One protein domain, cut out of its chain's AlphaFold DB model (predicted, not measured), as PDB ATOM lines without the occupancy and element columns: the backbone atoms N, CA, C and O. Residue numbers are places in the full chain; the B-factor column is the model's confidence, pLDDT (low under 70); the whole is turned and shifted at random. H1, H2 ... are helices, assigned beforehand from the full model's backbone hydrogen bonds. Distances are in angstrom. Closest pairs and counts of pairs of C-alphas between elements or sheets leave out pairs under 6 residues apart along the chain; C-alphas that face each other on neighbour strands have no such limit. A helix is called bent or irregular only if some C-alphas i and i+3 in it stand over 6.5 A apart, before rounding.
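AT A GLANCE: This is residues 2 to 67 of the 286 residues of the protein "C2H2-type domain-containing protein" of Coprinellus micaceus (UniProt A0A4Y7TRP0). With little regular structure, this domain has two helical parts joined by a link: at one end a looped-back stretch, residues 8 to 21, packs on H1, and at the other H2 is followed by a tail that folds back towards the link. The tip, residues 55 to 60, of which 55 to 57 belong to H2, sticks out. The 66 printed residues have two named helices, H1 then H2, and no named strand; the class is all helix, with 25 residues in named elements. The whole is only just loose, close to compact, with a radius of gyration of the C-alphas of 13.1 A and spans of 37 by 27 by 21 A.

IN THESE COORDINATES: Residues 2 to 23 hold no named element. H1, residues 24 to 35, begins at C-alpha 24 (252.284, 283.996, 459.065) and is 15.5 A long. H2, residues 45 to 57, is 13.0 A long and ends at C-alpha 57 (246.436, 284.162, 480.328); it is irregular, C-alphas 47 and 50 being 9.2 A apart.

HOW THE PARTS SIT: Residues 10 to 11 pair with residues 20 to 21, antiparallel. H1 and H2 are apart. In H1 every O i to N i+4 pair is within hydrogen-bond range; in H2 4 of 9 are, beside 3 of 10 O i to N i+3 pairs.

THE WHOLE: The C-alphas farthest apart, of Arg 5 and Gly 60, are 38.8 A apart. The printed part has no cut, and the link from H1 to H2 is short. Residues 2 to 4 have pLDDT under 70.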
ATOM      1  N   ARG A   2     266.538 280.428 458.001       57.66
ATOM      2  CA  ARG A   2     265.623 279.693 457.087       57.66
ATOM      3  C   ARG A   2     264.530 280.596 456.498       57.66
ATOM      4  O   ARG A   2     263.768 280.161 455.652       57.66
ATOM      5  N   LYS A   3     264.445 281.846 456.967       61.56
ATOM      6  CA  LYS A   3     263.509 282.854 456.447       61.56
ATOM      7  C   LYS A   3     264.025 283.439 455.130       61.56
ATOM      8  O   LYS A   3     263.231 283.704 454.241       61.56
ATOM      9  N   ASP A   4     265.345 283.500 454.988       62.59
ATOM     10  CA  ASP A   4     266.033 284.162 453.874       62.59
ATOM     11  C   ASP A   4     266.005 283.332 452.579       62.59
ATOM     12  O   ASP A   4     266.284 283.838 451.505       62.59
ATOM     13  N   ARG A   5     265.602 282.054 452.662       72.19
ATOM     14  CA  ARG A   5     265.429 281.166 451.498       72.19
ATOM     15  C   ARG A   5     264.016 281.184 450.908       72.19
ATOM     16  O   ARG A   5     263.746 280.449 449.968       72.19
ATOM     17  N   GLY A   6     263.092 281.954 451.491       77.19
ATOM     18  CA  GLY A   6     261.705 282.028 451.014       77.19
ATOM     19  C   GLY A   6     260.902 280.726 451.163       77.19
ATOM     20  O   GLY A   6     259.798 280.614 450.627       77.19
ATOM     21  N   GLU A   7     261.419 279.738 451.900       83.31
ATOM     22  CA  GLU A   7     260.760 278.448 452.082       83.31
ATOM     23  C   GLU A   7     259.398 278.629 452.778       83.31
ATOM     24  O   GLU A   7     259.260 279.312 453.801       83.31
ATOM     25  N   LYS A   8     258.354 278.005 452.220       91.56
ATOM     26  CA  LYS A   8     256.980 278.071 452.739       91.56
ATOM     27  C   LYS A   8     256.834 277.181 453.976       91.56
ATOM     28  O   LYS A   8     256.270 276.093 453.916       91.56
ATOM     29  N   ILE A   9     257.340 277.650 455.112       91.25
ATOM     30  CA  ILE A   9     257.383 276.880 456.366       91.25
ATOM     31  C   ILE A   9     256.051 276.848 457.134       91.25
ATOM     32  O   ILE A   9     255.900 276.075 458.080       91.25
ATOM     33  N   PHE A  10     255.072 277.680 456.772       91.69
ATOM     34  CA  PHE A  10     253.813 277.783 457.510       91.69
ATOM     35  C   PHE A  10     252.679 277.038 456.794       91.69
ATOM     36  O   PHE A  10     251.993 277.613 455.954       91.69
ATOM     37  N   ALA A  11     252.440 275.776 457.149       94.06
ATOM     38  CA  ALA A  11     251.301 274.992 456.651       94.06
ATOM     39  C   ALA A  11     249.961 275.442 457.264       94.06
ATOM     40  O   ALA A  11     249.943 275.946 458.386       94.06
ATOM     41  N   CYS A  12     248.831 275.261 456.577       95.00
ATOM     42  CA  CYS A  12     247.494 275.504 457.141       95.00
ATOM     43  C   CYS A  12     247.244 274.699 458.444       95.00
ATOM     44  O   CYS A  12     247.963 273.753 458.752       95.00
ATOM     45  N   HIS A  13     246.272 275.109 459.273       92.19
ATOM     46  CA  HIS A  13     245.904 274.366 460.497       92.19
ATOM     47  C   HIS A  13     245.072 273.121 460.207       92.19
ATOM     48  O   HIS A  13     245.135 272.156 460.963       92.19
ATOM     49  N   LEU A  14     244.284 273.153 459.136       93.19
ATOM     50  CA  LEU A  14     243.446 272.037 458.730       93.19
ATOM     51  C   LEU A  14     244.278 271.041 457.932       93.19
ATOM     52  O   LEU A  14     244.881 271.405 456.927       93.19
ATOM     53  N   SER A  15     244.269 269.778 458.357       91.94
ATOM     54  CA  SER A  15     244.970 268.684 457.673       91.94
ATOM     55  C   SER A  15     244.428 268.403 456.271       91.94
ATOM     56  O   SER A  15     245.155 267.896 455.425       91.94
ATOM     57  N   SER A  16     243.172 268.770 456.001       95.81
ATOM     58  CA  SER A  16     242.568 268.693 454.669       95.81
ATOM     59  C   SER A  16     243.061 269.783 453.711       95.81
ATOM     60  O   SER A  16     242.808 269.694 452.513       95.81
ATOM     61  N   CYS A  17     243.763 270.809 454.209       96.31
ATOM     62  CA  CYS A  17     244.297 271.887 453.390       96.31
ATOM     63  C   CYS A  17     245.826 271.822 453.324       96.31
ATOM     64  O   CYS A  17     246.528 272.146 454.278       96.31
ATOM     65  N   SER A  18     246.355 271.478 452.151       94.62
ATOM     66  CA  SER A  18     247.795 271.360 451.890       94.62
ATOM     67  C   SER A  18     248.496 272.695 451.604       94.62
ATOM     68  O   SER A  18     249.666 272.716 451.223       94.62
ATOM     69  N   ARG A  19     247.815 273.839 451.774       96.06
ATOM     70  CA  ARG A  19     248.404 275.148 451.462       96.06
ATOM     71  C   ARG A  19     249.483 275.521 452.476       96.06
ATOM     72  O   ARG A  19     249.244 275.576 453.685       96.06
ATOM     73  N   THR A  20     250.661 275.844 451.955       95.19
ATOM     74  CA  THR A  20     251.818 276.333 452.713       95.19
ATOM     75  C   THR A  20     252.113 277.788 452.372       95.19
ATOM     76  O   THR A  20     252.007 278.195 451.213       95.19
ATOM     77  N   PHE A  21     252.535 278.567 453.364       93.69
ATOM     78  CA  PHE A  21     252.780 280.003 453.248       93.69
ATOM     79  C   PHE A  21     254.192 280.362 453.720       93.69
ATOM     80  O   PHE A  21     254.730 279.730 454.630       93.69
ATOM     81  N   SER A  22     254.772 281.405 453.125       92.75
ATOM     82  CA  SER A  22     256.055 281.995 453.538       92.75
ATOM     83  C   SER A  22     255.902 282.901 454.762       92.75
ATOM     84  O   SER A  22     256.743 282.884 455.657       92.75
ATOM     85  N   SER A  23     254.795 283.651 454.851       91.38
ATOM     86  CA  SER A  23     254.515 284.566 455.961       91.38
ATOM     87  C   SER A  23     253.341 284.090 456.836       91.38
ATOM     88  O   SER A  23     252.311 283.629 456.325       91.38
ATOM     89  N   PRO A  24     253.415 284.262 458.173       92.31
ATOM     90  CA  PRO A  24     252.284 283.996 459.065       92.31
ATOM     91  C   PRO A  24     251.057 284.870 458.763       92.31
ATOM     92  O   PRO A  24     249.929 284.468 459.050       92.31
ATOM     93  N   LYS A  25     251.270 286.065 458.191       93.62
ATOM     94  CA  LYS A  25     250.208 287.008 457.809       93.62
ATOM     95  C   LYS A  25     249.340 286.423 456.693       93.62
ATOM     96  O   LYS A  25     248.121 286.378 456.847       93.62
ATOM     97  N   ASN A  26     249.960 285.885 455.643       95.50
ATOM     98  CA  ASN A  26     249.239 285.261 454.529       95.50
ATOM     99  C   ASN A  26     248.507 283.994 454.975       95.50
ATOM    100  O   ASN A  26     247.341 283.800 454.636       95.50
ATOM    101  N   ARG A  27     249.137 283.186 455.837       95.06
ATOM    102  CA  ARG A  27     248.471 282.031 456.454       95.06
ATOM    103  C   ARG A  27     247.216 282.430 457.231       95.06
ATOM    104  O   ARG A  27     246.192 281.763 457.118       95.06
ATOM    105  N   ARG A  28     247.280 283.509 458.020       95.12
ATOM    106  CA  ARG A  28     246.119 284.016 458.768       95.12
ATOM    107  C   ARG A  28     244.991 284.440 457.830       95.12
ATOM    108  O   ARG A  28     243.847 284.087 458.093       95.12
ATOM    109  N   LEU A  29     245.301 285.166 456.754       96.31
ATOM    110  CA  LEU A  29     244.298 285.568 455.763       96.31
ATOM    111  C   LEU A  29     243.616 284.352 455.136       96.31
ATOM    112  O   LEU A  29     242.392 284.317 455.080       96.31
ATOM    113  N   HIS A  30     244.388 283.331 454.761       96.56
ATOM    114  CA  HIS A  30     243.847 282.090 454.215       96.56
ATOM    115  C   HIS A  30     242.909 281.362 455.190       96.56
ATOM    116  O   HIS A  30     241.834 280.925 454.790       96.56
ATOM    117  N   LEU A  31     243.276 281.269 456.471       95.62
ATOM    118  CA  LEU A  31     242.420 280.650 457.490       95.62
ATOM    119  C   LEU A  31     241.094 281.406 457.669       95.62
ATOM    120  O   LEU A  31     240.058 280.786 457.895       95.62
ATOM    121  N   ILE A  32     241.109 282.735 457.544       95.69
ATOM    122  CA  ILE A  32     239.898 283.555 457.656       95.69
ATOM    123  C   ILE A  32     239.026 283.410 456.401       95.69
ATOM    124  O   ILE A  32     237.822 283.209 456.531       95.69
ATOM    125  N   SER A  33     239.605 283.500 455.199       97.00
ATOM    126  CA  SER A  33     238.830 283.524 453.950       97.00
ATOM    127  C   SER A  33     238.376 282.145 453.476       97.00
ATOM    128  O   SER A  33     237.236 282.005 453.048       97.00
ATOM    129  N   ALA A  34     239.237 281.127 453.556       97.12
ATOM    130  CA  ALA A  34     238.935 279.789 453.042       97.12
ATOM    131  C   ALA A  34     238.282 278.879 454.088       97.12
ATOM    132  O   ALA A  34     237.509 277.992 453.739       97.12
ATOM    133  N   HIS A  35     238.609 279.081 455.366       96.44
ATOM    134  CA  HIS A  35     238.164 278.206 456.453       96.44
ATOM    135  C   HIS A  35     237.234 278.894 457.457       96.44
ATOM    136  O   HIS A  35     236.802 278.258 458.414       96.44
ATOM    137  N   GLY A  36     236.916 280.176 457.254       95.94
ATOM    138  CA  GLY A  36     235.958 280.902 458.087       95.94
ATOM    139  C   GLY A  36     236.408 281.102 459.536       95.94
ATOM    140  O   GLY A  36     235.568 281.309 460.410       95.94
ATOM    141  N   TYR A  37     237.714 281.033 459.826       94.81
ATOM    142  CA  TYR A  37     238.191 281.246 461.192       94.81
ATOM    143  C   TYR A  37     237.875 282.671 461.669       94.81
ATOM    144  O   TYR A  37     238.116 283.638 460.935       94.81
ATOM    145  N   PRO A  38     237.428 282.842 462.930       94.69
ATOM    146  CA  PRO A  38     237.241 284.160 463.511       94.69
ATOM    147  C   PRO A  38     238.530 284.978 463.450       94.69
ATOM    148  O   PRO A  38     239.617 284.496 463.779       94.69
ATOM    149  N   LYS A  39     238.418 286.259 463.091       93.06
ATOM    150  CA  LYS A  39     239.570 287.177 463.054       93.06
ATOM    151  C   LYS A  39     240.241 287.302 464.428       93.06
ATOM    152  O   LYS A  39     241.443 287.553 464.497       93.06
ATOM    153  N   GLU A  40     239.476 287.095 465.494       91.81
ATOM    154  CA  GLU A  40     239.884 287.148 466.903       91.81
ATOM    155  C   GLU A  40     240.632 285.888 467.373       91.81
ATOM    156  O   GLU A  40     241.177 285.862 468.479       91.81
ATOM    157  N   TYR A  41     240.697 284.846 466.543       92.00
ATOM    158  CA  TYR A  41     241.378 283.603 466.876       92.00
ATOM    159  C   TYR A  41     242.890 283.800 467.081       92.00
ATOM    160  O   TYR A  41     243.558 284.590 466.399       92.00
ATOM    161  N   PHE A  42     243.469 283.063 468.028       90.62
ATOM    162  CA  PHE A  42     244.891 283.135 468.350       90.62
ATOM    163  C   PHE A  42     245.745 282.298 467.378       90.62
ATOM    164  O   PHE A  42     246.270 281.239 467.715       90.62
ATOM    165  N   PHE A  43     245.978 282.813 466.168       91.31
ATOM    166  CA  PHE A  43     246.761 282.122 465.125       91.31
ATOM    167  C   PHE A  43     248.229 281.830 465.493       91.31
ATOM    168  O   PHE A  43     248.876 280.998 464.861       91.31
ATOM    169  N   ALA A  44     248.765 282.484 466.529       88.50
ATOM    170  CA  ALA A  44     250.126 282.258 467.018       88.50
ATOM    171  C   ALA A  44     250.277 280.991 467.889       88.50
ATOM    172  O   ALA A  44     251.378 280.739 468.391       88.50
ATOM    173  N   VAL A  45     249.213 280.188 468.046       88.69
ATOM    174  CA  VAL A  45     249.239 278.893 468.754       88.69
ATOM    175  C   VAL A  45     250.348 277.979 468.227       88.69
ATOM    176  O   VAL A  45     251.004 277.317 469.019       88.69
ATOM    177  N   THR A  46     250.645 277.986 466.926       84.06
ATOM    178  CA  THR A  46     251.667 277.080 466.369       84.06
ATOM    179  C   THR A  46     253.097 277.485 466.692       84.06
ATOM    180  O   THR A  46     253.980 276.641 466.672       84.06
ATOM    181  N   ASN A  47     253.339 278.760 467.000       85.44
ATOM    182  CA  ASN A  47     254.693 279.243 467.282       85.44
ATOM    183  C   ASN A  47     255.007 279.176 468.779       85.44
ATOM    184  O   ASN A  47     256.156 278.981 469.157       85.44
ATOM    185  N   LYS A  48     253.999 279.394 469.635       82.00
ATOM    186  CA  LYS A  48     254.163 279.465 471.100       82.00
ATOM    187  C   LYS A  48     253.593 278.252 471.838       82.00
ATOM    188  O   LYS A  48     253.785 278.135 473.046       82.00
ATOM    189  N   GLY A  49     252.882 277.377 471.130       86.56
ATOM    190  CA  GLY A  49     252.087 276.307 471.717       86.56
ATOM    191  C   GLY A  49     250.858 276.830 472.465       86.56
ATOM    192  O   GLY A  49     250.734 278.019 472.778       86.56
ATOM    193  N   VAL A  50     249.954 275.912 472.801       84.62
ATOM    194  CA  VAL A  50     248.796 276.208 473.662       84.62
ATOM    195  C   VAL A  50     249.250 276.480 475.106       84.62
ATOM    196  O   VAL A  50     248.730 277.379 475.758       84.62
ATOM    197  N   GLY A  51     250.305 275.808 475.583       84.69
ATOM    198  CA  GLY A  51     250.871 276.040 476.920       84.69
ATOM    199  C   GLY A  51     251.432 277.455 477.123       84.69
ATOM    200  O   GLY A  51     251.325 278.015 478.212       84.69
ATOM    201  N   GLY A  52     251.960 278.086 476.067       84.25
ATOM    202  CA  GLY A  52     252.395 279.485 476.117       84.25
ATOM    203  C   GLY A  52     251.233 280.476 476.237       84.25
ATOM    204  O   GLY A  52     251.413 281.567 476.785       84.25
ATOM    205  N   LEU A  53     250.048 280.101 475.746       83.50
ATOM    206  CA  LEU A  53     248.818 280.867 475.930       83.50
ATOM    207  C   LEU A  53     248.313 280.711 477.372       83.50
ATOM    208  O   LEU A  53     248.092 281.720 478.040       83.50
ATOM    209  N   LEU A  54     248.268 279.476 477.880       84.12
ATOM    210  CA  LEU A  54     247.835 279.162 479.245       84.12
ATOM    211  C   LEU A  54     248.732 279.813 480.310       84.12
ATOM    212  O   LEU A  54     248.240 280.411 481.258       84.12
ATOM    213  N   LYS A  55     250.058 279.806 480.124       85.88
ATOM    214  CA  LYS A  55     250.993 280.454 481.063       85.88
ATOM    215  C   LYS A  55     250.830 281.977 481.119       85.88
ATOM    216  O   LYS A  55     251.137 282.587 482.137       85.88
ATOM    217  N   LYS A  56     250.396 282.604 480.021       81.25
ATOM    218  CA  LYS A  56     250.249 284.066 479.927       81.25
ATOM    219  C   LYS A  56     248.870 284.566 480.344       81.25
ATOM    220  O   LYS A  56     248.777 285.696 480.807       81.25
ATOM    221  N   TRP A  57     247.834 283.758 480.143       80.69
ATOM    222  CA  TRP A  57     246.436 284.162 480.328       80.69
ATOM    223  C   TRP A  57     245.680 283.298 481.357       80.69
ATOM    224  O   TRP A  57     244.515 283.570 481.625       80.69
ATOM    225  N   GLY A  58     246.335 282.309 481.974       85.25
ATOM    226  CA  GLY A  58     245.765 281.426 482.998       85.25
ATOM    227  C   GLY A  58     244.840 280.340 482.441       85.25
ATOM    228  O   GLY A  58     244.668 280.214 481.231       85.25
ATOM    229  N   GLU A  59     244.213 279.567 483.334       76.25
ATOM    230  CA  GLU A  59     243.272 278.473 483.013       76.25
ATOM    231  C   GLU A  59     241.990 278.925 482.281       76.25
ATOM    232  O   GLU A  59     241.234 278.095 481.788       76.25
ATOM    233  N   GLY A  60     241.767 280.235 482.134       78.38
ATOM    234  CA  GLY A  60     240.662 280.824 481.367       78.38
ATOM    235  C   GLY A  60     241.026 281.255 479.943       78.38
ATOM    236  O   GLY A  60     240.263 281.979 479.300       78.38
ATOM    237  N   ALA A  61     242.204 280.879 479.441       80.75
ATOM    238  CA  ALA A  61     242.671 281.316 478.134       80.75
ATOM    239  C   ALA A  61     241.913 280.623 476.986       80.75
ATOM    240  O   ALA A  61     242.298 279.554 476.513       80.75
ATOM    241  N   SER A  62     240.843 281.254 476.502       82.38
ATOM    242  CA  SER A  62     240.156 280.819 475.282       82.38
ATOM    243  C   SER A  62     241.036 281.032 474.043       82.38
ATOM    244  O   SER A  62     241.788 282.005 473.941       82.38
ATOM    245  N   MET A  63     240.919 280.136 473.056       83.56
ATOM    246  CA  MET A  63     241.581 280.290 471.752       83.56
ATOM    247  C   MET A  63     241.063 281.498 470.958       83.56
ATOM    248  O   MET A  63     241.729 281.959 470.027       83.56
ATOM    249  N   VAL A  64     239.884 282.005 471.310       87.06
ATOM    250  CA  VAL A  64     239.295 283.207 470.724       87.06
ATOM    251  C   VAL A  64     239.550 284.358 471.685       87.06
ATOM    252  O   VAL A  64     239.146 284.306 472.847       87.06
ATOM    253  N   ARG A  65     240.249 285.398 471.218       82.19
ATOM    254  CA  ARG A  65     240.392 286.625 472.004       82.19
ATOM    255  C   ARG A  65     239.009 287.246 472.170       82.19
ATOM    256  O   ARG A  65     238.246 287.293 471.215       82.19
ATOM    257  N   GLY A  66     238.701 287.748 473.364       83.38
ATOM    258  CA  GLY A  66     237.517 288.586 473.537       83.38
ATOM    259  C   GLY A  66     237.551 289.776 472.573       83.38
ATOM    260  O   GLY A  66     238.636 290.210 472.165       83.38
ATOM    261  N   LYS A  67     236.366 290.293 472.216       79.94
ATOM    262  CA  LYS A  67     236.212 291.524 471.426       79.94
ATOM    263  C   LYS A  67     237.150 292.580 472.002       79.94
ATOM    264  O   LYS A  67     237.077 292.878 473.193       79.94
TER     265      LYS A  67